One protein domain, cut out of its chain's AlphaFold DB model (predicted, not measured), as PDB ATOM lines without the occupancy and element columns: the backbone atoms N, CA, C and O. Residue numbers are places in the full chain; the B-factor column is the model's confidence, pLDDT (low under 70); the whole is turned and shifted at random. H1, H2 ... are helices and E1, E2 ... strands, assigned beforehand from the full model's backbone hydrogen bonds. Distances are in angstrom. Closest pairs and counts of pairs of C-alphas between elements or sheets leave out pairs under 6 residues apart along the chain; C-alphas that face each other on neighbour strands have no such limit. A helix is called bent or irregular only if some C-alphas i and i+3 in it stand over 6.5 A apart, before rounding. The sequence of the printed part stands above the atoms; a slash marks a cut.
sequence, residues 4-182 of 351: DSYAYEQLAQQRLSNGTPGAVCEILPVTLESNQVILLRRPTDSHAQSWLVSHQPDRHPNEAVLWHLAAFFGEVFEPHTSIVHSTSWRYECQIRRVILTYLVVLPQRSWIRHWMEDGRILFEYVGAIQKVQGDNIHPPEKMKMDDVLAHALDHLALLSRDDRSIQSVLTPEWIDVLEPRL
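This is residues 4 to 182 of the 351 residues of the protein "Cyclic nucleotide-binding domain-containing protein" of Ktedonobacter sp (UniProt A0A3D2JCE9). A strongly twisted sheet of six strands, with E1 through its middle, has H4 packed on one face and H2 and H3 on the opposite face. H6 lies across the end where the E1 and E2 hairpin turns, H5 follows H4 at a corner, and H1 only grazes the sheet near E3. The printed part has 179 residues with six named helices and six named strands; along the chain come H1, then E1, E2 and E3, then H2, then E4 and E5, then H3, then E6, then H4, H5 and H6; the class is mixed, helices and strands, and in the branched sheet the neighbours E1 and E5 are parallel, while the neighbour pairs E1 and E2, E1 and E3, E2 and E6, and E4 and E5 are antiparallel. It is compact, with a radius of gyration of the C-alphas of 16.3 A and spans of 45 by 44 by 30 A.

E1, residues 24 to 33, has E2, residues 36 to 41, and E3, residues 51 to 54, on one side, and E5, residues 97 to 105, on the other side. E1 and E2 form a hairpin, with N 31 and O 38 at 3.1 A; E3 is antiparallel to E1, with N 25 and O 53 at 2.8 A; E5 is parallel to E1, with N 26 and O 100 at 2.8 A. E4, residues 83 to 92, bends by 51 degrees at residue 88 and forms a hairpin with E5, with N 87 and O 101 at 2.8 A. E6, residues 122 to 125, is antiparallel to E2, with N 39 and O 124 at 2.9 A. H4, residues 145 to 162, is on the sheet; the C-alphas of Ala 152 and Thr 87 in E4, their closest, are 5.3 A apart. On the opposite face, H2, residues 61 to 76, has a height over the sheet of 9.4 A; it is irregular, C-alphas 72 and 75 being 9.3 A apart. H3, residues 110 to 117, is on the same face as H2. H6, residues 172 to 181, is only just irregular, C-alphas 177 and 180 being 6.8 A apart; with H4 residues 153 to 160 alone it touches, closest at the C-alphas of Ala 157 and Leu 178, 5.0 A. H5, residues 164 to 167, touches H4 only at the corner. H1, residues 4 to 17, only grazes the sheet with residues 9 to 16. Every O i to N i+4 pair is within hydrogen-bond range in H1 and H3, against 10 of 12 in H2, 12 of 14 in H4 and 4 of 6 in H6; H5 is too short for one.

H1 begins at C-alpha 4, (8.431, -4.004, 28.815), and H6 ends at C-alpha 181, (21.522, 34.074, 38.311). From first to last C-alpha, E1 measures 28.6 A, H4 26.2 A, E4 25.4 A and E5 25.0 A.

The C-alphas of Asp 118 and Ile 137 are farthest apart, at 46.3 A. The printed part has no cut. The link from E6 to H4, residues 126 to 144, is long. Mean pLDDT of the printed part is 75.9; 46 residues are under 70, among them 4 to 22 and 127 to 143.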
ATOM      1  N   ASP A   4       7.777  -3.941  27.510       39.47
ATOM      2  CA  ASP A   4       8.431  -4.004  28.815       39.47
ATOM      3  C   ASP A   4       8.573  -2.623  29.477       39.47
ATOM      4  O   ASP A   4       8.545  -2.519  30.704       39.47
ATOM      5  N   SER A   5       8.646  -1.544  28.686       38.97
ATOM      6  CA  SER A   5       8.744  -0.167  29.205       38.97
ATOM      7  C   SER A   5       7.434   0.302  29.850       38.97
ATOM      8  O   SER A   5       7.447   0.964  30.884       38.97
ATOM      9  N   TYR A   6       6.295  -0.089  29.270       42.19
ATOM     10  CA  TYR A   6       4.965   0.294  29.754       42.19
ATOM     11  C   TYR A   6       4.581  -0.455  31.041       42.19
ATOM     12  O   TYR A   6       4.026   0.126  31.974       42.19
ATOM     13  N   ALA A   7       4.944  -1.739  31.135       37.66
ATOM     14  CA  ALA A   7       4.723  -2.546  32.334       37.66
ATOM     15  C   ALA A   7       5.517  -2.017  33.544       37.66
ATOM     16  O   ALA A   7       5.029  -2.045  34.676       37.66
ATOM     17  N   TYR A   8       6.724  -1.494  33.312       46.03
ATOM     18  CA  TYR A   8       7.565  -0.950  34.373       46.03
ATOM     19  C   TYR A   8       7.076   0.407  34.894       46.03
ATOM     20  O   TYR A   8       7.082   0.622  36.104       46.03
ATOM     21  N   GLU A   9       6.611   1.312  34.025       47.25
ATOM     22  CA  GLU A   9       6.016   2.587  34.458       47.25
ATOM     23  C   GLU A   9       4.765   2.372  35.315       47.25
ATOM     24  O   GLU A   9       4.623   3.009  36.363       47.25
ATOM     25  N   GLN A  10       3.920   1.402  34.946       47.47
ATOM     26  CA  GLN A  10       2.773   1.012  35.768       47.47
ATOM     27  C   GLN A  10       3.209   0.444  37.123       47.47
ATOM     28  O   GLN A  10       2.681   0.855  38.153       47.47
ATOM     29  N   LEU A  11       4.219  -0.434  37.160       46.28
ATOM     30  CA  LEU A  11       4.788  -0.964  38.406       46.28
ATOM     31  C   LEU A  11       5.436   0.128  39.278       46.28
ATOM     32  O   LEU A  11       5.339   0.074  40.504       46.28
ATOM     33  N   ALA A  12       6.081   1.128  38.675       46.53
ATOM     34  CA  ALA A  12       6.682   2.256  39.381       46.53
ATOM     35  C   ALA A  12       5.611   3.176  39.993       46.53
ATOM     36  O   ALA A  12       5.739   3.566  41.155       46.53
ATOM     37  N   GLN A  13       4.521   3.449  39.268       50.47
ATOM     38  CA  GLN A  13       3.346   4.155  39.794       50.47
ATOM     39  C   GLN A  13       2.648   3.356  40.905       50.47
ATOM     40  O   GLN A  13       2.282   3.923  41.933       50.47
ATOM     41  N   GLN A  14       2.572   2.030  40.771       45.97
ATOM     42  CA  GLN A  14       2.017   1.143  41.797       45.97
ATOM     43  C   GLN A  14       2.899   1.070  43.063       45.97
ATOM     44  O   GLN A  14       2.403   0.910  44.174       45.97
ATOM     45  N   ARG A  15       4.225   1.226  42.942       48.12
ATOM     46  CA  ARG A  15       5.161   1.318  44.086       48.12
ATOM     47  C   ARG A  15       5.182   2.704  44.738       48.12
ATOM     48  O   ARG A  15       5.429   2.816  45.944       48.12
ATOM     49  N   LEU A  16       4.889   3.759  43.976       53.44
ATOM     50  CA  LEU A  16       4.599   5.086  44.525       53.44
ATOM     51  C   LEU A  16       3.326   5.037  45.390       53.44
ATOM     52  O   LEU A  16       3.343   5.579  46.492       53.44
ATOM     53  N   SER A  17       2.289   4.299  44.970       48.97
ATOM     54  CA  SER A  17       1.060   4.111  45.758       48.97
ATOM     55  C   SER A  17       1.193   3.123  46.927       48.97
ATOM     56  O   SER A  17       0.521   3.294  47.939       48.97
ATOM     57  N   ASN A  18       2.074   2.116  46.840       46.28
ATOM     58  CA  ASN A  18       2.172   1.030  47.833       46.28
ATOM     59  C   ASN A  18       3.128   1.294  49.018       46.28
ATOM     60  O   ASN A  18       3.442   0.372  49.767       46.28
ATOM     61  N   GLY A  19       3.606   2.529  49.218       48.34
ATOM     62  CA  GLY A  19       4.262   2.919  50.479       48.34
ATOM     63  C   GLY A  19       5.612   2.252  50.788       48.34
ATOM     64  O   GLY A  19       6.021   2.228  51.946       48.34
ATOM     65  N   THR A  20       6.323   1.712  49.794       52.00
ATOM     66  CA  THR A  20       7.645   1.102  50.017       52.00
ATOM     67  C   THR A  20       8.669   2.168  50.459       52.00
ATOM     68  O   THR A  20       8.739   3.217  49.808       52.00
ATOM     69  N   PRO A  21       9.463   1.952  51.530       52.62
ATOM     70  CA  PRO A  21      10.473   2.913  51.977       52.62
ATOM     71  C   PRO A  21      11.582   3.044  50.926       52.62
ATOM     72  O   PRO A  21      12.211   2.053  50.564       52.62
ATOM     73  N   GLY A  22      11.827   4.257  50.433       63.47
ATOM     74  CA  GLY A  22      12.885   4.521  49.460       63.47
ATOM     75  C   GLY A  22      12.936   5.989  49.050       63.47
ATOM     76  O   GLY A  22      11.931   6.701  49.137       63.47
ATOM     77  N   ALA A  23      14.113   6.445  48.621       72.06
ATOM     78  CA  ALA A  23      14.249   7.761  48.011       72.06
ATOM     79  C   ALA A  23      13.469   7.818  46.683       72.06
ATOM     80  O   ALA A  23      13.198   6.802  46.037       72.06
ATOM     81  N   VAL A  24      13.089   9.017  46.271       85.00
ATOM     82  CA  VAL A  24      12.463   9.286  44.975       85.00
ATOM     83  C   VAL A  24      13.347  10.289  44.260       85.00
ATOM     84  O   VAL A  24      13.850  11.210  44.894       85.00
ATOM     85  N   CYS A  25      13.562  10.113  42.963       86.75
ATOM     86  CA  CYS A  25      14.226  11.134  42.165       86.75
ATOM     87  C   CYS A  25      13.159  12.014  41.516       86.75
ATOM     88  O   CYS A  25      12.212  11.516  40.911       86.75
ATOM     89  N   GLU A  26      13.308  13.318  41.668       90.00
ATOM     90  CA  GLU A  26      12.555  14.336  40.960       90.00
ATOM     91  C   GLU A  26      13.386  14.798  39.770       90.00
ATOM     92  O   GLU A  26      14.510  15.255  39.947       90.00
ATOM     93  N   ILE A  27      12.852  14.658  38.563       91.50
ATOM     94  CA  ILE A  27      13.529  15.045  37.328       91.50
ATOM     95  C   ILE A  27      12.887  16.336  36.815       91.50
ATOM     96  O   ILE A  27      11.676  16.397  36.614       91.50
ATOM     97  N   LEU A  28      13.701  17.364  36.590       92.56
ATOM     98  CA  LEU A  28      13.286  18.657  36.050       92.56
ATOM     99  C   LEU A  28      13.939  18.854  34.673       92.56
ATOM    100  O   LEU A  28      15.029  19.429  34.591       92.56
ATOM    101  N   PRO A  29      13.331  18.327  33.593       92.69
ATOM    102  CA  PRO A  29      13.861  18.486  32.250       92.69
ATOM    103  C   PRO A  29      13.575  19.891  31.729       92.69
ATOM    104  O   PRO A  29      12.426  20.297  31.587       92.69
ATOM    105  N   VAL A  30      14.634  20.632  31.426       93.56
ATOM    106  CA  VAL A  30      14.576  22.001  30.930       93.56
ATOM    107  C   VAL A  30      15.287  22.118  29.594       93.56
ATOM    108  O   VAL A  30      16.278  21.442  29.315       93.56
ATOM    109  N   THR A  31      14.798  23.026  28.767       93.12
ATOM    110  CA  THR A  31      15.515  23.487  27.582       93.12
ATOM    111  C   THR A  31      15.246  24.977  27.385       93.12
ATOM    112  O   THR A  31      14.622  25.621  28.232       93.12
ATOM    113  N   LEU A  32      15.734  25.531  26.286       90.94
ATOM    114  CA  LEU A  32      15.482  26.909  25.906       90.94
ATOM    115  C   LEU A  32      14.572  26.967  24.682       90.94
ATOM    116  O   LEU A  32      14.785  26.266  23.692       90.94
ATOM    117  N   GLU A  33      13.610  27.875  24.729       86.06
ATOM    118  CA  GLU A  33      12.817  28.294  23.585       86.06
ATOM    119  C   GLU A  33      12.833  29.820  23.527       86.06
ATOM    120  O   GLU A  33      12.515  30.484  24.507       86.06
ATOM    121  N   SER A  34      13.230  30.394  22.386       82.88
ATOM    122  CA  SER A  34      13.282  31.855  22.196       82.88
ATOM    123  C   SER A  34      14.033  32.599  23.316       82.88
ATOM    124  O   SER A  34      13.612  33.663  23.764       82.88
ATOM    125  N   ASN A  35      15.154  32.025  23.770       82.06
ATOM    126  CA  ASN A  35      15.985  32.515  24.878       82.06
ATOM    127  C   ASN A  35      15.290  32.556  26.256       82.06
ATOM    128  O   ASN A  35      15.705  33.288  27.153       82.06
ATOM    129  N   GLN A  36      14.231  31.769  26.436       86.25
ATOM    130  CA  GLN A  36      13.547  31.583  27.709       86.25
ATOM    131  C   GLN A  36      13.637  30.126  28.142       86.25
ATOM    132  O   GLN A  36      13.524  29.213  27.324       86.25
ATOM    133  N   VAL A  37      13.842  29.907  29.442       90.75
ATOM    134  CA  VAL A  37      13.832  28.555  30.004       90.75
ATOM    135  C   VAL A  37      12.408  28.030  29.977       90.75
ATOM    136  O   VAL A  37      11.486  28.679  30.474       90.75
ATOM    137  N   ILE A  38      12.253  26.832  29.433       91.06
ATOM    138  CA  ILE A  38      11.012  26.075  29.479       91.06
ATOM    139  C   ILE A  38      11.236  24.775  30.248       91.06
ATOM    140  O   ILE A  38      12.255  24.103  30.074       91.06
ATOM    141  N   LEU A  39      10.281  24.430  31.106       91.19
ATOM    142  CA  LEU A  39      10.203  23.142  31.788       91.19
ATOM    143  C   LEU A  39       9.355  22.195  30.937       91.19
ATOM    144  O   LEU A  39       8.220  22.527  30.602       91.19
ATOM    145  N   LEU A  40       9.886  21.021  30.604       90.00
ATOM    146  CA  LEU A  40       9.160  19.982  29.872       90.00
ATOM    147  C   LEU A  40       8.386  19.085  30.849       90.00
ATOM    148  O   LEU A  40       8.883  18.732  31.917       90.00
ATOM    149  N   ARG A  41       7.164  18.689  30.483       86.50
ATOM    150  CA  ARG A  41       6.278  17.849  31.312       86.50
ATOM    151  C   ARG A  41       5.697  16.693  30.502       86.50
ATOM    152  O   ARG A  41       5.610  16.777  29.274       86.50
ATOM    153  N   ARG A  42       5.268  15.613  31.173       83.38
ATOM    154  CA  ARG A  42       4.504  14.550  30.493       83.38
ATOM    155  C   ARG A  42       3.036  14.953  30.402       83.38
ATOM    156  O   ARG A  42       2.517  15.521  31.359       83.38
ATOM    157  N   PRO A  43       2.328  14.548  29.338       78.94
ATOM    158  CA  PRO A  43       0.878  14.728  29.234       78.94
ATOM    159  C   PRO A  43       0.091  14.058  30.369       78.94
ATOM    160  O   PRO A  43      -1.019  14.470  30.688       78.94
ATOM    161  N   THR A  44       0.657  13.011  30.975       72.06
ATOM    162  CA  THR A  44       0.064  12.271  32.098       72.06
ATOM    163  C   THR A  44       0.293  12.933  33.456       72.06
ATOM    164  O   THR A  44      -0.304  12.498  34.440       72.06
ATOM    165  N   ASP A  45       1.175  13.931  33.548       65.44
ATOM    166  CA  ASP A  45       1.428  14.627  34.808       65.44
ATOM    167  C   ASP A  45       0.296  15.631  35.067       65.44
ATOM    168  O   ASP A  45      -0.062  16.435  34.208       65.44
ATOM    169  N   SER A  46      -0.270  15.619  36.275       56.81
ATOM    170  CA  SER A  46      -1.133  16.725  36.708       56.81
ATOM    171  C   SER A  46      -0.316  18.025  36.762       56.81
ATOM    172  O   SER A  46       0.859  17.990  37.130       56.81
ATOM    173  N   HIS A  47      -0.925  19.182  36.459       49.38
ATOM    174  CA  HIS A  47      -0.268  20.509  36.422       49.38
ATOM    175  C   HIS A  47       0.557  20.883  37.678       49.38
ATOM    176  O   HIS A  47       1.314  21.848  37.661       49.38
ATOM    177  N   ALA A  48       0.456  20.136  38.779       47.94
ATOM    178  CA  ALA A  48       1.184  20.382  40.021       47.94
ATOM    179  C   ALA A  48       2.322  19.380  40.321       47.94
ATOM    180  O   ALA A  48       2.999  19.550  41.333       47.94
ATOM    181  N   GLN A  49       2.553  18.343  39.501       61.00
ATOM    182  CA  GLN A  49       3.524  17.279  39.813       61.00
ATOM    183  C   GLN A  49       4.771  17.292  38.918       61.00
ATOM    184  O   GLN A  49       4.697  17.475  37.704       61.00
ATOM    185  N   SER A  50       5.926  17.087  39.550       68.06
ATOM    186  CA  SER A  50       7.204  16.772  38.903       68.06
ATOM    187  C   SER A  50       7.238  15.379  38.296       68.06
ATOM    188  O   SER A  50       6.472  14.501  38.698       68.06
ATOM    189  N   TRP A  51       8.238  15.120  37.444       81.19
ATOM    190  CA  TRP A  51       8.646  13.750  37.128       81.19
ATOM    191  C   TRP A  51       9.254  13.076  38.350       81.19
ATOM    192  O   TRP A  51      10.461  13.106  38.573       81.19
ATOM    193  N   LEU A  52       8.397  12.448  39.143       82.94
ATOM    194  CA  LEU A  52       8.809  11.609  40.254       82.94
ATOM    195  C   LEU A  52       9.037  10.184  39.761       82.94
ATOM    196  O   LEU A  52       8.122   9.527  39.258       82.94
ATOM    197  N   VAL A  53      10.259   9.696  39.941       82.12
ATOM    198  CA  VAL A  53      10.650   8.325  39.621       82.12
ATOM    199  C   VAL A  53      11.166   7.623  40.872       82.12
ATOM    200  O   VAL A  53      11.908   8.189  41.675       82.12
ATOM    201  N   SER A  54      10.741   6.377  41.079       74.88
ATOM    202  CA  SER A  54      11.172   5.609  42.251       74.88
ATOM    203  C   SER A  54      12.643   5.223  42.125       74.88
ATOM    204  O   SER A  54      13.060   4.702  41.093       74.88
ATOM    205  N   HIS A  55      13.415   5.427  43.189       74.50
ATOM    206  CA  HIS A  55      14.798   4.976  43.248       74.50
ATOM    207  C   HIS A  55      14.882   3.540  43.789       74.50
ATOM    208  O   HIS A  55      14.211   3.205  44.767       74.50
ATOM    209  N   GLN A  56      15.702   2.689  43.161       70.19
ATOM    210  CA  GLN A  56      16.008   1.349  43.672       70.19
ATOM    211  C   GLN A  56      17.276   1.401  44.546       70.19
ATOM    212  O   GLN A  56      18.264   1.968  44.083       70.19
ATOM    213  N   PRO A  57      17.283   0.829  45.769       66.56
ATOM    214  CA  PRO A  57      18.399   0.967  46.717       66.56
ATOM    215  C   PRO A  57      19.751   0.417  46.238       66.56
ATOM    216  O   PRO A  57      20.787   0.780  46.781       66.56
ATOM    217  N   ASP A  58      19.736  -0.494  45.267       76.19
ATOM    218  CA  ASP A  58      20.891  -1.205  44.717       76.19
ATOM    219  C   ASP A  58      21.497  -0.535  43.474       76.19
ATOM    220  O   ASP A  58      22.500  -1.015  42.946       76.19
ATOM    221  N   ARG A  59      20.923   0.578  43.005       74.06
ATOM    222  CA  ARG A  59      21.446   1.354  41.871       74.06
ATOM    223  C   ARG A  59      21.888   2.732  42.312       74.06
ATOM    224  O   ARG A  59      21.386   3.263  43.293       74.06
ATOM    225  N   HIS A  60      22.788   3.357  41.562       80.69
ATOM    226  CA  HIS A  60      23.120   4.754  41.817       80.69
ATOM    227  C   HIS A  60      21.955   5.666  41.363       80.69
ATOM    228  O   HIS A  60      21.401   5.446  40.283       80.69
ATOM    229  N   PRO A  61      21.566   6.715  42.119       82.38
ATOM    230  CA  PRO A  61      20.442   7.584  41.748       82.38
ATOM    231  C   PRO A  61      20.560   8.191  40.343       82.38
ATOM    232  O   PRO A  61      19.587   8.200  39.590       82.38
ATOM    233  N   ASN A  62      21.770   8.598  39.949       83.38
ATOM    234  CA  ASN A  62      22.031   9.127  38.607       83.38
ATOM    235  C   ASN A  62      21.757   8.101  37.487       83.38
ATOM    236  O   ASN A  62      21.233   8.457  36.437       83.38
ATOM    237  N   GLU A  63      22.060   6.818  37.707       84.50
ATOM    238  CA  GLU A  63      21.784   5.764  36.719       84.50
ATOM    239  C   GLU A  63      20.282   5.541  36.550       84.50
ATOM    240  O   GLU A  63      19.809   5.331  35.434       84.50
ATOM    241  N   ALA A  64      19.518   5.625  37.644       84.69
ATOM    242  CA  ALA A  64      18.063   5.543  37.589       84.69
ATOM    243  C   ALA A  64      17.477   6.700  36.761       84.69
ATOM    244  O   ALA A  64      16.643   6.467  35.889       84.69
ATOM    245  N   VAL A  65      17.952   7.930  36.984       87.50
ATOM    246  CA  VAL A  65      17.523   9.113  36.220       87.50
ATOM    247  C   VAL A  65      17.849   8.958  34.735       87.50
ATOM    248  O   VAL A  65      16.956   9.107  33.904       87.50
ATOM    249  N   LEU A  66      19.088   8.594  34.391       88.50
ATOM    250  CA  LEU A  66      19.501   8.380  32.999       88.50
ATOM    251  C   LEU A  66      18.684   7.285  32.309       88.50
ATOM    252  O   LEU A  66      18.290   7.449  31.157       88.50
ATOM    253  N   TRP A  67      18.392   6.194  33.015       86.56
ATOM    254  CA  TRP A  67      17.553   5.123  32.493       86.56
ATOM    255  C   TRP A  67      16.129   5.604  32.192       86.56
ATOM    256  O   TRP A  67      15.603   5.319  31.118       86.56
ATOM    257  N   HIS A  68      15.523   6.383  33.095       87.31
ATOM    258  CA  HIS A  68      14.194   6.960  32.880       87.31
ATOM    259  C   HIS A  68      14.168   7.964  31.720       87.31
ATOM    260  O   HIS A  68      13.230   7.949  30.924       87.31
ATOM    261  N   LEU A  69      15.206   8.794  31.581       89.31
ATOM    262  CA  LEU A  69      15.352   9.705  30.443       89.31
ATOM    263  C   LEU A  69      15.462   8.931  29.125       89.31
ATOM    264  O   LEU A  69      14.735   9.232  28.183       89.31
ATOM    265  N   ALA A  70      16.311   7.903  29.073       89.19
ATOM    266  CA  ALA A  70      16.474   7.063  27.891       89.19
ATOM    267  C   ALA A  70      15.191   6.290  27.541       89.19
ATOM    268  O   ALA A  70      14.872   6.138  26.366       89.19
ATOM    269  N   ALA A  71      14.427   5.830  28.535       87.19
ATOM    270  CA  ALA A  71      13.153   5.151  28.306       87.19
ATOM    271  C   ALA A  71      12.086   6.093  27.721       87.19
ATOM    272  O   ALA A  71      11.344   5.696  26.824       87.19
ATOM    273  N   PHE A  72      12.027   7.339  28.204       87.81
ATOM    274  CA  PHE A  72      11.032   8.315  27.762       87.81
ATOM    275  C   PHE A  72      11.379   8.951  26.410       87.81
ATOM    276  O   PHE A  72      10.559   8.969  25.493       87.81
ATOM    277  N   PHE A  73      12.600   9.470  26.274       86.38
ATOM    278  CA  PHE A  73      13.055  10.159  25.065       86.38
ATOM    279  C   PHE A  73      13.546   9.181  23.984       86.38
ATOM    280  O   PHE A  73      13.564   9.522  22.805       86.38
ATOM    281  N   GLY A  74      13.903   7.943  24.332       87.94
ATOM    282  CA  GLY A  74      14.362   6.950  23.363       87.94
ATOM    283  C   GLY A  74      15.601   7.416  22.600       87.94
ATOM    284  O   GLY A  74      16.544   7.952  23.180       87.94
ATOM    285  N   GLU A  75      15.585   7.235  21.278       84.12
ATOM    286  CA  GLU A  75      16.708   7.568  20.389       84.12
ATOM    287  C   GLU A  75      16.995   9.073  20.282       84.12
ATOM    288  O   GLU A  75      18.078   9.443  19.836       84.12
ATOM    289  N   VAL A  76      16.062   9.947  20.693       85.44
ATOM    290  CA  VAL A  76      16.295  11.403  20.671       85.44
ATOM    291  C   VAL A  76      17.004  11.918  21.927       85.44
ATOM    292  O   VAL A  76      17.353  13.096  21.990       85.44
ATOM    293  N   PHE A  77      17.230  11.064  22.932       88.00
ATOM    294  CA  PHE A  77      18.048  11.429  24.083       88.00
ATOM    295  C   PHE A  77      19.527  11.433  23.695       88.00
ATOM    296  O   PHE A  77      20.066  10.414  23.272       88.00
ATOM    297  N   GLU A  78      20.196  12.569  23.889       86.56
ATOM    298  CA  GLU A  78      21.620  12.749  23.589       86.56
ATOM    299  C   GLU A  78      22.408  12.952  24.904       86.56
ATOM    300  O   GLU A  78      22.609  14.097  25.323       86.56
ATOM    301  N   PRO A  79      22.877  11.886  25.594       82.81
ATOM    302  CA  PRO A  79      23.522  12.013  26.906       82.81
ATOM    303  C   PRO A  79      24.780  12.888  26.899       82.81
ATOM    304  O   PRO A  79      25.056  13.575  27.873       82.81
ATOM    305  N   HIS A  80      25.542  12.878  25.803       83.94
ATOM    306  CA  HIS A  80      26.811  13.608  25.689       83.94
ATOM    307  C   HIS A  80      26.648  15.116  25.479       83.94
ATOM    308  O   HIS A  80      27.604  15.863  25.653       83.94
ATOM    309  N   THR A  81      25.452  15.557  25.097       86.38
ATOM    310  CA  THR A  81      25.115  16.974  24.903       86.38
ATOM    311  C   THR A  81      24.000  17.416  25.844       86.38
ATOM    312  O   THR A  81      23.373  18.448  25.615       86.38
ATOM    313  N   SER A  82      23.723  16.615  26.874       91.19
ATOM    314  CA  SER A  82      22.759  16.916  27.925       91.19
ATOM    315  C   SER A  82      23.491  17.010  29.257       91.19
ATOM    316  O   SER A  82      24.475  16.308  29.486       91.19
ATOM    317  N   ILE A  83      22.998  17.849  30.161       92.38
ATOM    318  CA  ILE A  83      23.517  17.928  31.530       92.38
ATOM    319  C   ILE A  83      22.503  17.256  32.437       92.38
ATOM    320  O   ILE A  83      21.340  17.644  32.443       92.38
ATOM    321  N   VAL A  84      22.937  16.267  33.213       91.62
ATOM    322  CA  VAL A  84      22.123  15.612  34.243       91.62
ATOM    323  C   VAL A  84      22.851  15.784  35.563       91.62
ATOM    324  O   VAL A  84      23.906  15.188  35.771       91.62
ATOM    325  N   HIS A  85      22.322  16.642  36.435       88.62
ATOM    326  CA  HIS A  85      23.002  17.003  37.675       88.62
ATOM    327  C   HIS A  85      22.033  17.057  38.856       88.62
ATOM    328  O   HIS A  85      20.962  17.658  38.771       88.62
ATOM    329  N   SER A  86      22.429  16.457  39.979       85.56
ATOM    330  CA  SER A  86      21.679  16.531  41.238       85.56
ATOM    331  C   SER A  86      21.839  17.917  41.857       85.56
ATOM    332  O   SER A  86      22.958  18.337  42.131       85.56
ATOM    333  N   THR A  87      20.750  18.632  42.109       81.19
ATOM    334  CA  THR A  87      20.807  20.028  42.580       81.19
ATOM    335  C   THR A  87      20.388  20.205  44.028       81.19
ATOM    336  O   THR A  87      20.814  21.159  44.666       81.19
ATOM    337  N   SER A  88      19.547  19.320  44.567       79.69
ATOM    338  CA  SER A  88      19.076  19.420  45.950       79.69
ATOM    339  C   SER A  88      18.459  18.113  46.442       79.69
ATOM    340  O   SER A  88      18.255  17.169  45.677       79.69
ATOM    341  N   TRP A  89      18.139  18.063  47.733       81.94
ATOM    342  CA  TRP A  89      17.306  17.023  48.318       81.94
ATOM    343  C   TRP A  89      16.346  17.631  49.341       81.94
ATOM    344  O   TRP A  89      16.642  18.665  49.938       81.94
ATOM    345  N   ARG A  90      15.185  17.002  49.540       77.25
ATOM    346  CA  ARG A  90      14.214  17.394  50.573       77.25
ATOM    347  C   ARG A  90      13.488  16.184  51.131       77.25
ATOM    348  O   ARG A  90      13.368  15.169  50.455       77.25
ATOM    349  N   TYR A  91      12.969  16.294  52.345       76.56
ATOM    350  CA  TYR A  91      12.032  15.312  52.879       76.56
ATOM    351  C   TYR A  91      10.602  15.824  52.687       76.56
ATOM    352  O   TYR A  91      10.255  16.883  53.203       76.56
ATOM    353  N   GLU A  92       9.778  15.094  51.936       74.38
ATOM    354  CA  GLU A  92       8.372  15.442  51.726       74.38
ATOM    355  C   GLU A  92       7.504  14.717  52.756       74.38
ATOM    356  O   GLU A  92       7.333  13.493  52.706       74.38
ATOM    357  N   CYS A  93       6.952  15.481  53.696       67.25
ATOM    358  CA  CYS A  93       6.175  14.963  54.817       67.25
ATOM    359  C   CYS A  93       4.880  14.274  54.372       67.25
ATOM    360  O   CYS A  93       4.475  13.301  55.013       67.25
ATOM    361  N   GLN A  94       4.246  14.734  53.283       69.69
ATOM    362  CA  GLN A  94       2.987  14.155  52.795       69.69
ATOM    363  C   GLN A  94       3.165  12.718  52.299       69.69
ATOM    364  O   GLN A  94       2.333  11.858  52.583       69.69
ATOM    365  N   ILE A  95       4.269  12.447  51.598       70.38
ATOM    366  CA  ILE A  95       4.575  11.113  51.057       70.38
ATOM    367  C   ILE A  95       5.572  10.332  51.925       70.38
ATOM    368  O   ILE A  95       5.805   9.156  51.658       70.38
ATOM    369  N   ARG A  96       6.140  10.965  52.965       75.12
ATOM    370  CA  ARG A  96       7.152  10.419  53.889       75.12
ATOM    371  C   ARG A  96       8.378   9.845  53.178       75.12
ATOM    372  O   ARG A  96       8.826   8.738  53.482       75.12
ATOM    373  N   ARG A  97       8.917  10.582  52.204       77.00
ATOM    374  CA  ARG A  97      10.092  10.157  51.427       77.00
ATOM    375  C   ARG A  97      11.104  11.280  51.268       77.00
ATOM    376  O   ARG A  97      10.746  12.455  51.227       77.00
ATOM    377  N   VAL A  98      12.367  10.885  51.125       79.00
ATOM    378  CA  VAL A  98      13.429  11.767  50.636       79.00
ATOM    379  C   VAL A  98      13.291  11.887  49.121       79.00
ATOM    380  O   VAL A  98      13.231  10.877  48.421       79.00
ATOM    381  N   ILE A  99      13.244  13.117  48.632       82.38
ATOM    382  CA  ILE A  99      13.250  13.468  47.219       82.38
ATOM    383  C   ILE A  99      14.637  14.006  46.876       82.38
ATOM    384  O   ILE A  99      15.103  14.945  47.518       82.38
ATOM    385  N   LEU A 100      15.283  13.410  45.878       85.00
ATOM    386  CA  LEU A 100      16.526  13.870  45.263       85.00
ATOM    387  C   LEU A 100      16.188  14.579  43.952       85.00
ATOM    388  O   LEU A 100      15.639  13.957  43.048       85.00
ATOM    389  N   THR A 101      16.514  15.859  43.840       88.19
ATOM    390  CA  THR A 101      16.178  16.670  42.666       88.19
ATOM    391  C   THR A 101      17.311  16.646  41.653       88.19
ATOM    392  O   THR A 101      18.457  16.945  41.991       88.19
ATOM    393  N   TYR A 102      16.976  16.362  40.401       91.19
ATOM    394  CA  TYR A 102      17.862  16.381  39.249       91.19
ATOM    395  C   TYR A 102      17.392  17.422  38.243       91.19
ATOM    396  O   TYR A 102      16.278  17.339  37.727       91.19
ATOM    397  N   LEU A 103      18.271  18.366  37.915       93.25
ATOM    398  CA  LEU A 103      18.092  19.234  36.759       93.25
ATOM    399  C   LEU A 103      18.626  18.517  35.521       93.25
ATOM    400  O   LEU A 103      19.760  18.026  35.527       93.25
ATOM    401  N   VAL A 104      17.812  18.467  34.470       94.12
ATOM    402  CA  VAL A 104      18.186  17.860  33.191       94.12
ATOM    403  C   VAL A 104      18.133  18.921  32.107       94.12
ATOM    404  O   VAL A 104      17.055  19.304  31.674       94.12
ATOM    405  N   VAL A 105      19.287  19.403  31.662       94.06
ATOM    406  CA  VAL A 105      19.376  20.375  30.568       94.06
ATOM    407  C   VAL A 105      19.477  19.622  29.253       94.06
ATOM    408  O   VAL A 105      20.472  18.938  29.008       94.06
ATOM    409  N   LEU A 106      18.453  19.754  28.414       92.25
ATOM    410  CA  LEU A 106      18.392  19.138  27.092       92.25
ATOM    411  C   LEU A 106      18.824  20.135  26.008       92.25
ATOM    412  O   LEU A 106      18.482  21.324  26.091       92.25
ATOM    413  N   PRO A 107      19.530  19.671  24.960       88.31
ATOM    414  CA  PRO A 107      19.949  20.533  23.866       88.31
ATOM    415  C   PRO A 107      18.737  21.082  23.104       88.31
ATOM    416  O   PRO A 107      17.744  20.384  22.906       88.31
ATOM    417  N   GLN A 108      18.838  22.317  22.608       84.44
ATOM    418  CA  GLN A 108      17.820  22.865  21.714       84.44
ATOM    419  C   GLN A 108      17.836  22.083  20.391       84.44
ATOM    420  O   GLN A 108      18.818  22.112  19.640       84.44
ATOM    421  N   ARG A 109      16.756  21.353  20.108       84.50
ATOM    422  CA  ARG A 109      16.607  20.530  18.901       84.50
ATOM    423  C   ARG A 109      15.227  20.715  18.288       84.50
ATOM    424  O   ARG A 109      14.250  20.976  18.984       84.50
ATOM    425  N   SER A 110      15.141  20.523  16.973       81.25
ATOM    426  CA  SER A 110      13.884  20.628  16.222       81.25
ATOM    427  C   SER A 110      12.832  19.608  16.666       81.25
ATOM    428  O   SER A 110      11.643  19.915  16.624       81.25
ATOM    429  N   TRP A 111      13.253  18.431  17.146       84.31
ATOM    430  CA  TRP A 111      12.333  17.390  17.614       84.31
ATOM    431  C   TRP A 111      11.498  17.829  18.822       84.31
ATOM    432  O   TRP A 111      10.369  17.368  18.956       84.31
ATOM    433  N   ILE A 112      12.004  18.747  19.657       83.81
ATOM    434  CA  ILE A 112      11.276  19.252  20.832       83.81
ATOM    435  C   ILE A 112       9.990  19.948  20.384       83.81
ATOM    436  O   ILE A 112       8.922  19.637  20.900       83.81
ATOM    437  N   ARG A 113      10.068  20.810  19.359       83.56
ATOM    438  CA  ARG A 113       8.883  21.487  18.801       83.56
ATOM    439  C   ARG A 113       7.887  20.493  18.223       83.56
ATOM    440  O   ARG A 113       6.703  20.585  18.511       83.56
ATOM    441  N   HIS A 114       8.374  19.506  17.477       86.56
ATOM    442  CA  HIS A 114       7.504  18.483  16.903       86.56
ATOM    443  C   HIS A 114       6.781  17.671  17.991       86.56
ATOM    444  O   HIS A 114       5.587  17.419  17.893       86.56
ATOM    445  N   TRP A 115       7.474  17.314  19.077       88.56
ATOM    446  CA  TRP A 115       6.862  16.597  20.198       88.56
ATOM    447  C   TRP A 115       5.871  17.456  20.993       88.56
ATOM    448  O   TRP A 115       4.925  16.904  21.555       88.56
ATOM    449  N   MET A 116       6.072  18.776  21.044       85.25
ATOM    450  CA  MET A 116       5.101  19.719  21.608       85.25
ATOM    451  C   MET A 116       3.842  19.815  20.741       85.25
ATOM    452  O   MET A 116       2.736  19.743  21.269       85.25
ATOM    453  N   GLU A 117       3.999  19.930  19.421       86.31
ATOM    454  CA  GLU A 117       2.891  19.988  18.455       86.31
ATOM    455  C   GLU A 117       2.055  18.701  18.464       86.31
ATOM    456  O   GLU A 117       0.825  18.753  18.470       86.31
ATOM    457  N   ASP A 118       2.720  17.548  18.550       86.00
ATOM    458  CA  ASP A 118       2.084  16.229  18.644       86.00
ATOM    459  C   ASP A 118       1.482  15.941  20.036       86.00
ATOM    460  O   ASP A 118       0.889  14.879  20.251       86.00
ATOM    461  N   GLY A 119       1.671  16.836  21.012       83.56
ATOM    462  CA  GLY A 119       1.184  16.673  22.383       83.56
ATOM    463  C   GLY A 119       1.859  15.540  23.164       83.56
ATOM    464  O   GLY A 119       1.303  15.066  24.154       83.56
ATOM    465  N   ARG A 120       3.046  15.082  22.742       85.25
ATOM    466  CA  ARG A 120       3.838  14.058  23.454       85.25
ATOM    467  C   ARG A 120       4.537  14.615  24.688       85.25
ATOM    468  O   ARG A 120       4.790  13.869  25.633       85.25
ATOM    469  N   ILE A 121       4.851  15.907  24.670       87.81
ATOM    470  CA  ILE A 121       5.357  16.671  25.809       87.81
ATOM    471  C   ILE A 121       4.564  17.965  25.932       87.81
ATOM    472  O   ILE A 121       4.176  18.569  24.935       87.81
ATOM    473  N   LEU A 122       4.345  18.388  27.168       87.19
ATOM    474  CA  LEU A 122       3.836  19.716  27.486       87.19
ATOM    475  C   LEU A 122       5.007  20.593  27.928       87.19
ATOM    476  O   LEU A 122       6.066  20.076  28.295       87.19
ATOM    477  N   PHE A 123       4.827  21.910  27.914       86.94
ATOM    478  CA  PHE A 123       5.845  22.835  28.395       86.94
ATOM    479  C   PHE A 123       5.244  23.998  29.171       86.94
ATOM    480  O   PHE A 123       4.097  24.386  28.956       86.94
ATOM    481  N   GLU A 124       6.054  24.556  30.064       87.12
ATOM    482  CA  GLU A 124       5.726  25.746  30.840       87.12
ATOM    483  C   GLU A 124       6.925  26.693  30.842       87.12
ATOM    484  O   GLU A 124       8.062  26.269  31.070       87.12
ATOM    485  N   TYR A 125       6.678  27.978  30.582       83.50
ATOM    486  CA  TYR A 125       7.716  28.997  30.693       83.50
ATOM    487  C   TYR A 125       8.099  29.202  32.152       83.50
ATOM    488  O   TYR A 125       7.257  29.457  33.015       83.50
ATOM    489  N   VAL A 126       9.398  29.148  32.410       82.69
ATOM    490  CA  VAL A 126       9.963  29.385  33.730       82.69
ATOM    491  C   VAL A 126      10.142  30.892  33.894       82.69
ATOM    492  O   VAL A 126      11.026  31.499  33.290       82.69
ATOM    493  N   GLY A 127       9.264  31.509  34.686       67.44
ATOM    494  CA  GLY A 127       9.280  32.952  34.926       67.44
ATOM    495  C   GLY A 127      10.485  33.448  35.741       67.44
ATOM    496  O   GLY A 127      11.365  32.689  36.154       67.44
ATOM    497  N   ALA A 128      10.506  34.755  36.023       58.62
ATOM    498  CA  ALA A 128      11.413  35.337  37.010       58.62
ATOM    499  C   ALA A 128      10.964  34.906  38.416       58.62
ATOM    500  O   ALA A 128      10.086  35.518  39.022       58.62
ATOM    501  N   ILE A 129      11.516  33.800  38.906       56.16
ATOM    502  CA  ILE A 129      11.084  33.202  40.170       56.16
ATOM    503  C   ILE A 129      11.727  33.961  41.335       56.16
ATOM    504  O   ILE A 129      12.946  33.933  41.514       56.16
ATOM    505  N   GLN A 130      10.901  34.631  42.141       49.84
ATOM    506  CA  GLN A 130      11.301  35.111  43.462       49.84
ATOM    507  C   GLN A 130      11.459  33.906  44.388       49.84
ATOM    508  O   GLN A 130      10.493  33.193  44.641       49.84
ATOM    509  N   LYS A 131      12.676  33.690  44.894       52.59
ATOM    510  CA  LYS A 131      12.964  32.644  45.880       52.59
ATOM    511  C   LYS A 131      12.108  32.835  47.131       52.59
ATOM    512  O   LYS A 131      12.218  33.868  47.789       52.59
ATOM    513  N   VAL A 132      11.364  31.804  47.525       48.66
ATOM    514  CA  VAL A 132      10.890  31.672  48.904       48.66
ATOM    515  C   VAL A 132      12.026  31.081  49.741       48.66
ATOM    516  O   VAL A 132      12.355  29.900  49.637       48.66
ATOM    517  N   GLN A 133      12.673  31.914  50.556       49.06
ATOM    518  CA  GLN A 133      13.640  31.458  51.557       49.06
ATOM    519  C   GLN A 133      12.908  31.148  52.867       49.06
ATOM    520  O   GLN A 133      12.155  31.982  53.366       49.06
ATOM    521  N   GLY A 134      13.126  29.947  53.409       43.75
ATOM    522  CA  GLY A 134      12.860  29.682  54.826       43.75
ATOM    523  C   GLY A 134      13.870  30.409  55.710       43.75
ATOM    524  O   GLY A 134      14.786  31.067  55.208       43.75
ATOM    525  N   ASP A 135      13.712  30.273  57.020       41.66
ATOM    526  CA  ASP A 135      14.727  30.739  57.960       41.66
ATOM    527  C   ASP A 135      15.804  29.651  58.173       41.66
ATOM    528  O   ASP A 135      15.762  28.567  57.586       41.66
ATOM    529  N   ASN A 136      16.824  29.950  58.975       34.81
ATOM    530  CA  ASN A 136      17.965  29.052  59.177       34.81
ATOM    531  C   ASN A 136      17.636  27.795  60.013       34.81
ATOM    532  O   ASN A 136      18.483  26.911  60.143       34.81
ATOM    533  N   ILE A 137      16.439  27.716  60.597       37.06
ATOM    534  CA  ILE A 137      16.004  26.680  61.546       37.06
ATOM    535  C   ILE A 137      14.770  25.935  61.009       37.06
ATOM    536  O   ILE A 137      14.591  24.743  61.267       37.06
ATOM    537  N   HIS A 138      13.950  26.611  60.210       36.62
ATOM    538  CA  HIS A 138      12.702  26.124  59.660       36.62
ATOM    539  C   HIS A 138      12.755  26.185  58.133       36.62
ATOM    540  O   HIS A 138      12.896  27.268  57.548       36.62
ATOM    541  N   PRO A 139      12.586  25.039  57.447       46.94
ATOM    542  CA  PRO A 139      12.349  25.074  56.016       46.94
ATOM    543  C   PRO A 139      11.079  25.896  55.743       46.94
ATOM    544  O   PRO A 139      10.181  25.934  56.589       46.94
ATOM    545  N   PRO A 140      10.970  26.545  54.572       54.94
ATOM    546  CA  PRO A 140       9.750  27.260  54.225       54.94
ATOM    547  C   PRO A 140       8.549  26.308  54.325       54.94
ATOM    548  O   PRO A 140       8.625  25.170  53.858       54.94
ATOM    549  N   GLU A 141       7.442  26.769  54.923       50.16
ATOM    550  CA  GLU A 141       6.263  25.927  55.206       50.16
ATOM    551  C   GLU A 141       5.719  25.217  53.957       50.16
ATOM    552  O   GLU A 141       5.126  24.141  54.051       50.16
ATOM    553  N   LYS A 142       5.917  25.819  52.777       56.25
ATOM    554  CA  LYS A 142       5.642  25.221  51.470       56.25
ATOM    555  C   LYS A 142       6.737  25.617  50.491       56.25
ATOM    556  O   LYS A 142       6.935  26.802  50.241       56.25
ATOM    557  N   MET A 143       7.387  24.623  49.897       58.69
ATOM    558  CA  MET A 143       8.300  24.814  48.774       58.69
ATOM    559  C   MET A 143       7.541  24.479  47.494       58.69
ATOM    560  O   MET A 143       7.062  23.352  47.337       58.69
ATOM    561  N   LYS A 144       7.363  25.458  46.606       71.25
ATOM    562  CA  LYS A 144       6.727  25.206  45.308       71.25
ATOM    563  C   LYS A 144       7.756  24.646  44.335       71.25
ATOM    564  O   LYS A 144       8.961  24.783  44.537       71.25
ATOM    565  N   MET A 145       7.271  24.040  43.253       74.69
ATOM    566  CA  MET A 145       8.141  23.546  42.185       74.69
ATOM    567  C   MET A 145       9.067  24.633  41.645       74.69
ATOM    568  O   MET A 145      10.256  24.404  41.439       74.69
ATOM    569  N   ASP A 146       8.520  25.834  41.491       76.19
ATOM    570  CA  ASP A 146       9.246  26.999  41.009       76.19
ATOM    571  C   ASP A 146      10.453  27.317  41.903       76.19
ATOM    572  O   ASP A 146      11.546  27.552  41.398       76.19
ATOM    573  N   ASP A 147      10.317  27.240  43.231       75.12
ATOM    574  CA  ASP A 147      11.434  27.487  44.155       75.12
ATOM    575  C   ASP A 147      12.567  26.469  43.964       75.12
ATOM    576  O   ASP A 147      13.751  26.827  43.951       75.12
ATOM    577  N   VAL A 148      12.202  25.196  43.773       80.69
ATOM    578  CA  VAL A 148      13.151  24.105  43.521       80.69
ATOM    579  C   VAL A 148      13.868  24.319  42.189       80.69
ATOM    580  O   VAL A 148      15.094  24.214  42.121       80.69
ATOM    581  N   LEU A 149      13.121  24.669  41.142       85.12
ATOM    582  CA  LEU A 149      13.656  24.921  39.810       85.12
ATOM    583  C   LEU A 149      14.558  26.163  39.777       85.12
ATOM    584  O   LEU A 149      15.630  26.134  39.176       85.12
ATOM    585  N   ALA A 150      14.178  27.238  40.468       81.81
ATOM    586  CA  ALA A 150      15.004  28.431  40.604       81.81
ATOM    587  C   ALA A 150      16.332  28.116  41.299       81.81
ATOM    588  O   ALA A 150      17.388  28.513  40.811       81.81
ATOM    589  N   HIS A 151      16.294  27.354  42.396       81.81
ATOM    590  CA  HIS A 151      17.505  26.892  43.067       81.81
ATOM    591  C   HIS A 151      18.382  26.032  42.144       81.81
ATOM    592  O   HIS A 151      19.595  26.223  42.096       81.81
ATOM    593  N   ALA A 152      17.774  25.115  41.390       86.31
ATOM    594  CA  ALA A 152      18.481  24.263  40.445       86.31
ATOM    595  C   ALA A 152      19.189  25.071  39.341       86.31
ATOM    596  O   ALA A 152      20.349  24.801  39.028       86.31
ATOM    597  N   LEU A 153      18.530  26.097  38.793       89.31
ATOM    598  CA  LEU A 153      19.120  26.993  37.794       89.31
ATOM    599  C   LEU A 153      20.247  27.859  38.373       89.31
ATOM    600  O   LEU A 153      21.255  28.066  37.703       89.31
ATOM    601  N   ASP A 154      20.126  28.326  39.617       82.44
ATOM    602  CA  ASP A 154      21.207  29.058  40.291       82.44
ATOM    603  C   ASP A 154      22.430  28.151  40.536       82.44
ATOM    604  O   ASP A 154      23.577  28.577  40.379       82.44
ATOM    605  N   HIS A 155      22.197  26.877  40.872       82.69
ATOM    606  CA  HIS A 155      23.256  25.874  40.994       82.69
ATOM    607  C   HIS A 155      23.936  25.611  39.643       82.69
ATOM    608  O   HIS A 155      25.161  25.544  39.567       82.69
ATOM    609  N   LEU A 156      23.164  25.493  38.559       88.44
ATOM    610  CA  LEU A 156      23.713  25.356  37.209       88.44
ATOM    611  C   LEU A 156      24.535  26.585  36.800       88.44
ATOM    612  O   LEU A 156      25.593  26.427  36.197       88.44
ATOM    613  N   ALA A 157      24.088  27.792  37.156       85.12
ATOM    614  CA  ALA A 157      24.837  29.019  36.904       85.12
ATOM    615  C   ALA A 157      26.201  28.994  37.610       85.12
ATOM    616  O   ALA A 157      27.213  29.332  37.009       85.12
ATOM    617  N   LEU A 158      26.266  28.545  38.866       78.06
ATOM    618  CA  LEU A 158      27.545  28.358  39.558       78.06
ATOM    619  C   LEU A 158      28.454  27.361  38.829       78.06
ATOM    620  O   LEU A 158      29.609  27.672  38.538       78.06
ATOM    621  N   LEU A 159      27.916  26.192  38.477       79.38
ATOM    622  CA  LEU A 159      28.672  25.155  37.780       79.38
ATOM    623  C   LEU A 159      29.167  25.597  36.398       79.38
ATOM    624  O   LEU A 159      30.256  25.198  35.998       79.38
ATOM    625  N   SER A 160      28.426  26.450  35.685       85.00
ATOM    626  CA  SER A 160      28.851  26.954  34.372       85.00
ATOM    627  C   SER A 160      30.140  27.782  34.434       85.00
ATOM    628  O   SER A 160      30.815  27.941  33.417       85.00
ATOM    629  N   ARG A 161      30.543  28.274  35.614       76.19
ATOM    630  CA  ARG A 161      31.828  28.967  35.809       76.19
ATOM    631  C   ARG A 161      32.986  28.034  36.132       76.19
ATOM    632  O   ARG A 161      34.102  28.301  35.686       76.19
ATOM    633  N   ASP A 162      32.717  26.970  36.880       74.06
ATOM    634  CA  ASP A 162      33.764  26.189  37.545       74.06
ATOM    635  C   ASP A 162      33.958  24.785  36.939       74.06
ATOM    636  O   ASP A 162      35.054  24.228  37.025       74.06
ATOM    637  N   ASP A 163      32.941  24.218  36.279       76.38
ATOM    638  CA  ASP A 163      32.971  22.858  35.727       76.38
ATOM    639  C   ASP A 163      33.155  22.853  34.199       76.38
ATOM    640  O   ASP A 163      32.273  23.239  33.426       76.38
ATOM    641  N   ARG A 164      34.311  22.349  33.742       78.25
ATOM    642  CA  ARG A 164      34.657  22.271  32.309       78.25
ATOM    643  C   ARG A 164      33.740  21.349  31.505       78.25
ATOM    644  O   ARG A 164      33.562  21.581  30.313       78.25
ATOM    645  N   SER A 165      33.201  20.301  32.126       82.19
ATOM    646  CA  SER A 165      32.310  19.339  31.463       82.19
ATOM    647  C   SER A 165      30.940  19.955  31.203       82.19
ATOM    648  O   SER A 165      30.291  19.631  30.218       82.19
ATOM    649  N   ILE A 166      30.510  20.869  32.074       85.44
ATOM    650  CA  ILE A 166      29.287  21.652  31.877       85.44
ATOM    651  C   ILE A 166      29.528  22.758  30.846       85.44
ATOM    652  O   ILE A 166      28.723  22.931  29.932       85.44
ATOM    653  N   GLN A 167      30.663  23.455  30.925       85.56
ATOM    654  CA  GLN A 167      31.036  24.497  29.959       85.56
ATOM    655  C   GLN A 167      31.112  23.999  28.515       85.56
ATOM    656  O   GLN A 167      30.765  24.741  27.604       85.56
ATOM    657  N   SER A 168      31.562  22.762  28.292       85.94
ATOM    658  CA  SER A 168      31.685  22.205  26.941       85.94
ATOM    659  C   SER A 168      30.341  21.892  26.278       85.94
ATOM    660  O   SER A 168      30.303  21.695  25.065       85.94
ATOM    661  N   VAL A 169      29.256  21.839  27.057       88.31
ATOM    662  CA  VAL A 169      27.911  21.473  26.592       88.31
ATOM    663  C   VAL A 169      26.970  22.681  26.530       88.31
ATOM    664  O   VAL A 169      26.077  22.713  25.684       88.31
ATOM    665  N   LEU A 170      27.149  23.680  27.403       90.31
ATOM    666  CA  LEU A 170      26.294  24.871  27.425       90.31
ATOM    667  C   LEU A 170      26.489  25.739  26.176       90.31
ATOM    668  O   LEU A 170      27.606  26.080  25.791       90.31
ATOM    669  N   THR A 171      25.374  26.140  25.567       90.19
ATOM    670  CA  THR A 171      25.374  27.076  24.439       90.19
ATOM    671  C   THR A 171      25.465  28.530  24.932       90.19
ATOM    672  O   THR A 171      25.159  28.792  26.100       90.19
ATOM    673  N   PRO A 172      25.854  29.499  24.082       89.00
ATOM    674  CA  PRO A 172      25.900  30.914  24.467       89.00
ATOM    675  C   PRO A 172      24.572  31.444  25.026       89.00
ATOM    676  O   PRO A 172      24.570  32.160  26.020       89.00
ATOM    677  N   GLU A 173      23.440  31.006  24.472       90.06
ATOM    678  CA  GLU A 173      22.098  31.384  24.933       90.06
ATOM    679  C   GLU A 173      21.851  30.940  26.382       90.06
ATOM    680  O   GLU A 173      21.244  31.654  27.179       90.06
ATOM    681  N   TRP A 174      22.363  29.765  26.763       92.12
ATOM    682  CA  TRP A 174      22.315  29.319  28.152       92.12
ATOM    683  C   TRP A 174      23.184  30.178  29.063       92.12
ATOM    684  O   TRP A 174      22.787  30.437  30.197       92.12
ATOM    685  N   ILE A 175      24.348  30.631  28.596       88.50
ATOM    686  CA  ILE A 175      25.203  31.530  29.379       88.50
ATOM    687  C   ILE A 175      24.479  32.852  29.643       88.50
ATOM    688  O   ILE A 175      24.428  33.273  30.798       88.50
ATOM    689  N   ASP A 176      23.836  33.436  28.631       85.50
ATOM    690  CA  ASP A 176      23.065  34.681  28.767       85.50
ATOM    691  C   ASP A 176      21.908  34.539  29.772       85.50
ATOM    692  O   ASP A 176      21.625  35.441  30.559       85.50
ATOM    693  N   VAL A 177      21.245  33.381  29.785       87.94
ATOM    694  CA  VAL A 177      20.150  33.077  30.718       87.94
ATOM    695  C   VAL A 177      20.642  32.832  32.150       87.94
ATOM    696  O   VAL A 177      19.935  33.140  33.116       87.94
ATOM    697  N   LEU A 178      21.835  32.257  32.312       87.69
ATOM    698  CA  LEU A 178      22.410  31.924  33.617       87.69
ATOM    699  C   LEU A 178      23.190  33.087  34.239       87.69
ATOM    700  O   LEU A 178      23.282  33.159  35.464       87.69
ATOM    701  N   GLU A 179      23.723  34.014  33.441       82.69
ATOM    702  CA  GLU A 179      24.520  35.144  33.928       82.69
ATOM    703  C   GLU A 179      23.798  35.970  35.014       82.69
ATOM    704  O   GLU A 179      24.395  36.195  36.071       82.69
ATOM    705  N   PRO A 180      22.508  36.345  34.869       76.88
ATOM    706  CA  PRO A 180      21.789  37.093  35.901       76.88
ATOM    707  C   PRO A 180      21.597  36.320  37.212       76.88
ATOM    708  O   PRO A 180      21.349  36.934  38.252       76.88
ATOM    709  N   ARG A 181      21.688  34.984  37.166       80.19
ATOM    710  CA  ARG A 181      21.522  34.074  38.311       80.19
ATOM    711  C   ARG A 181      22.815  33.841  39.079       80.19
ATOM    712  O   ARG A 181      22.779  33.337  40.201       80.19
ATOM    713  N   LEU A 182      23.958  34.206  38.499       69.62
ATOM    714  CA  LEU A 182      25.234  34.091  39.184       69.62
ATOM    715  C   LEU A 182      25.223  34.922  40.468       69.62
ATOM    716  O   LEU A 182      24.826  36.094  40.449       69.62
TER     717      LEU A 182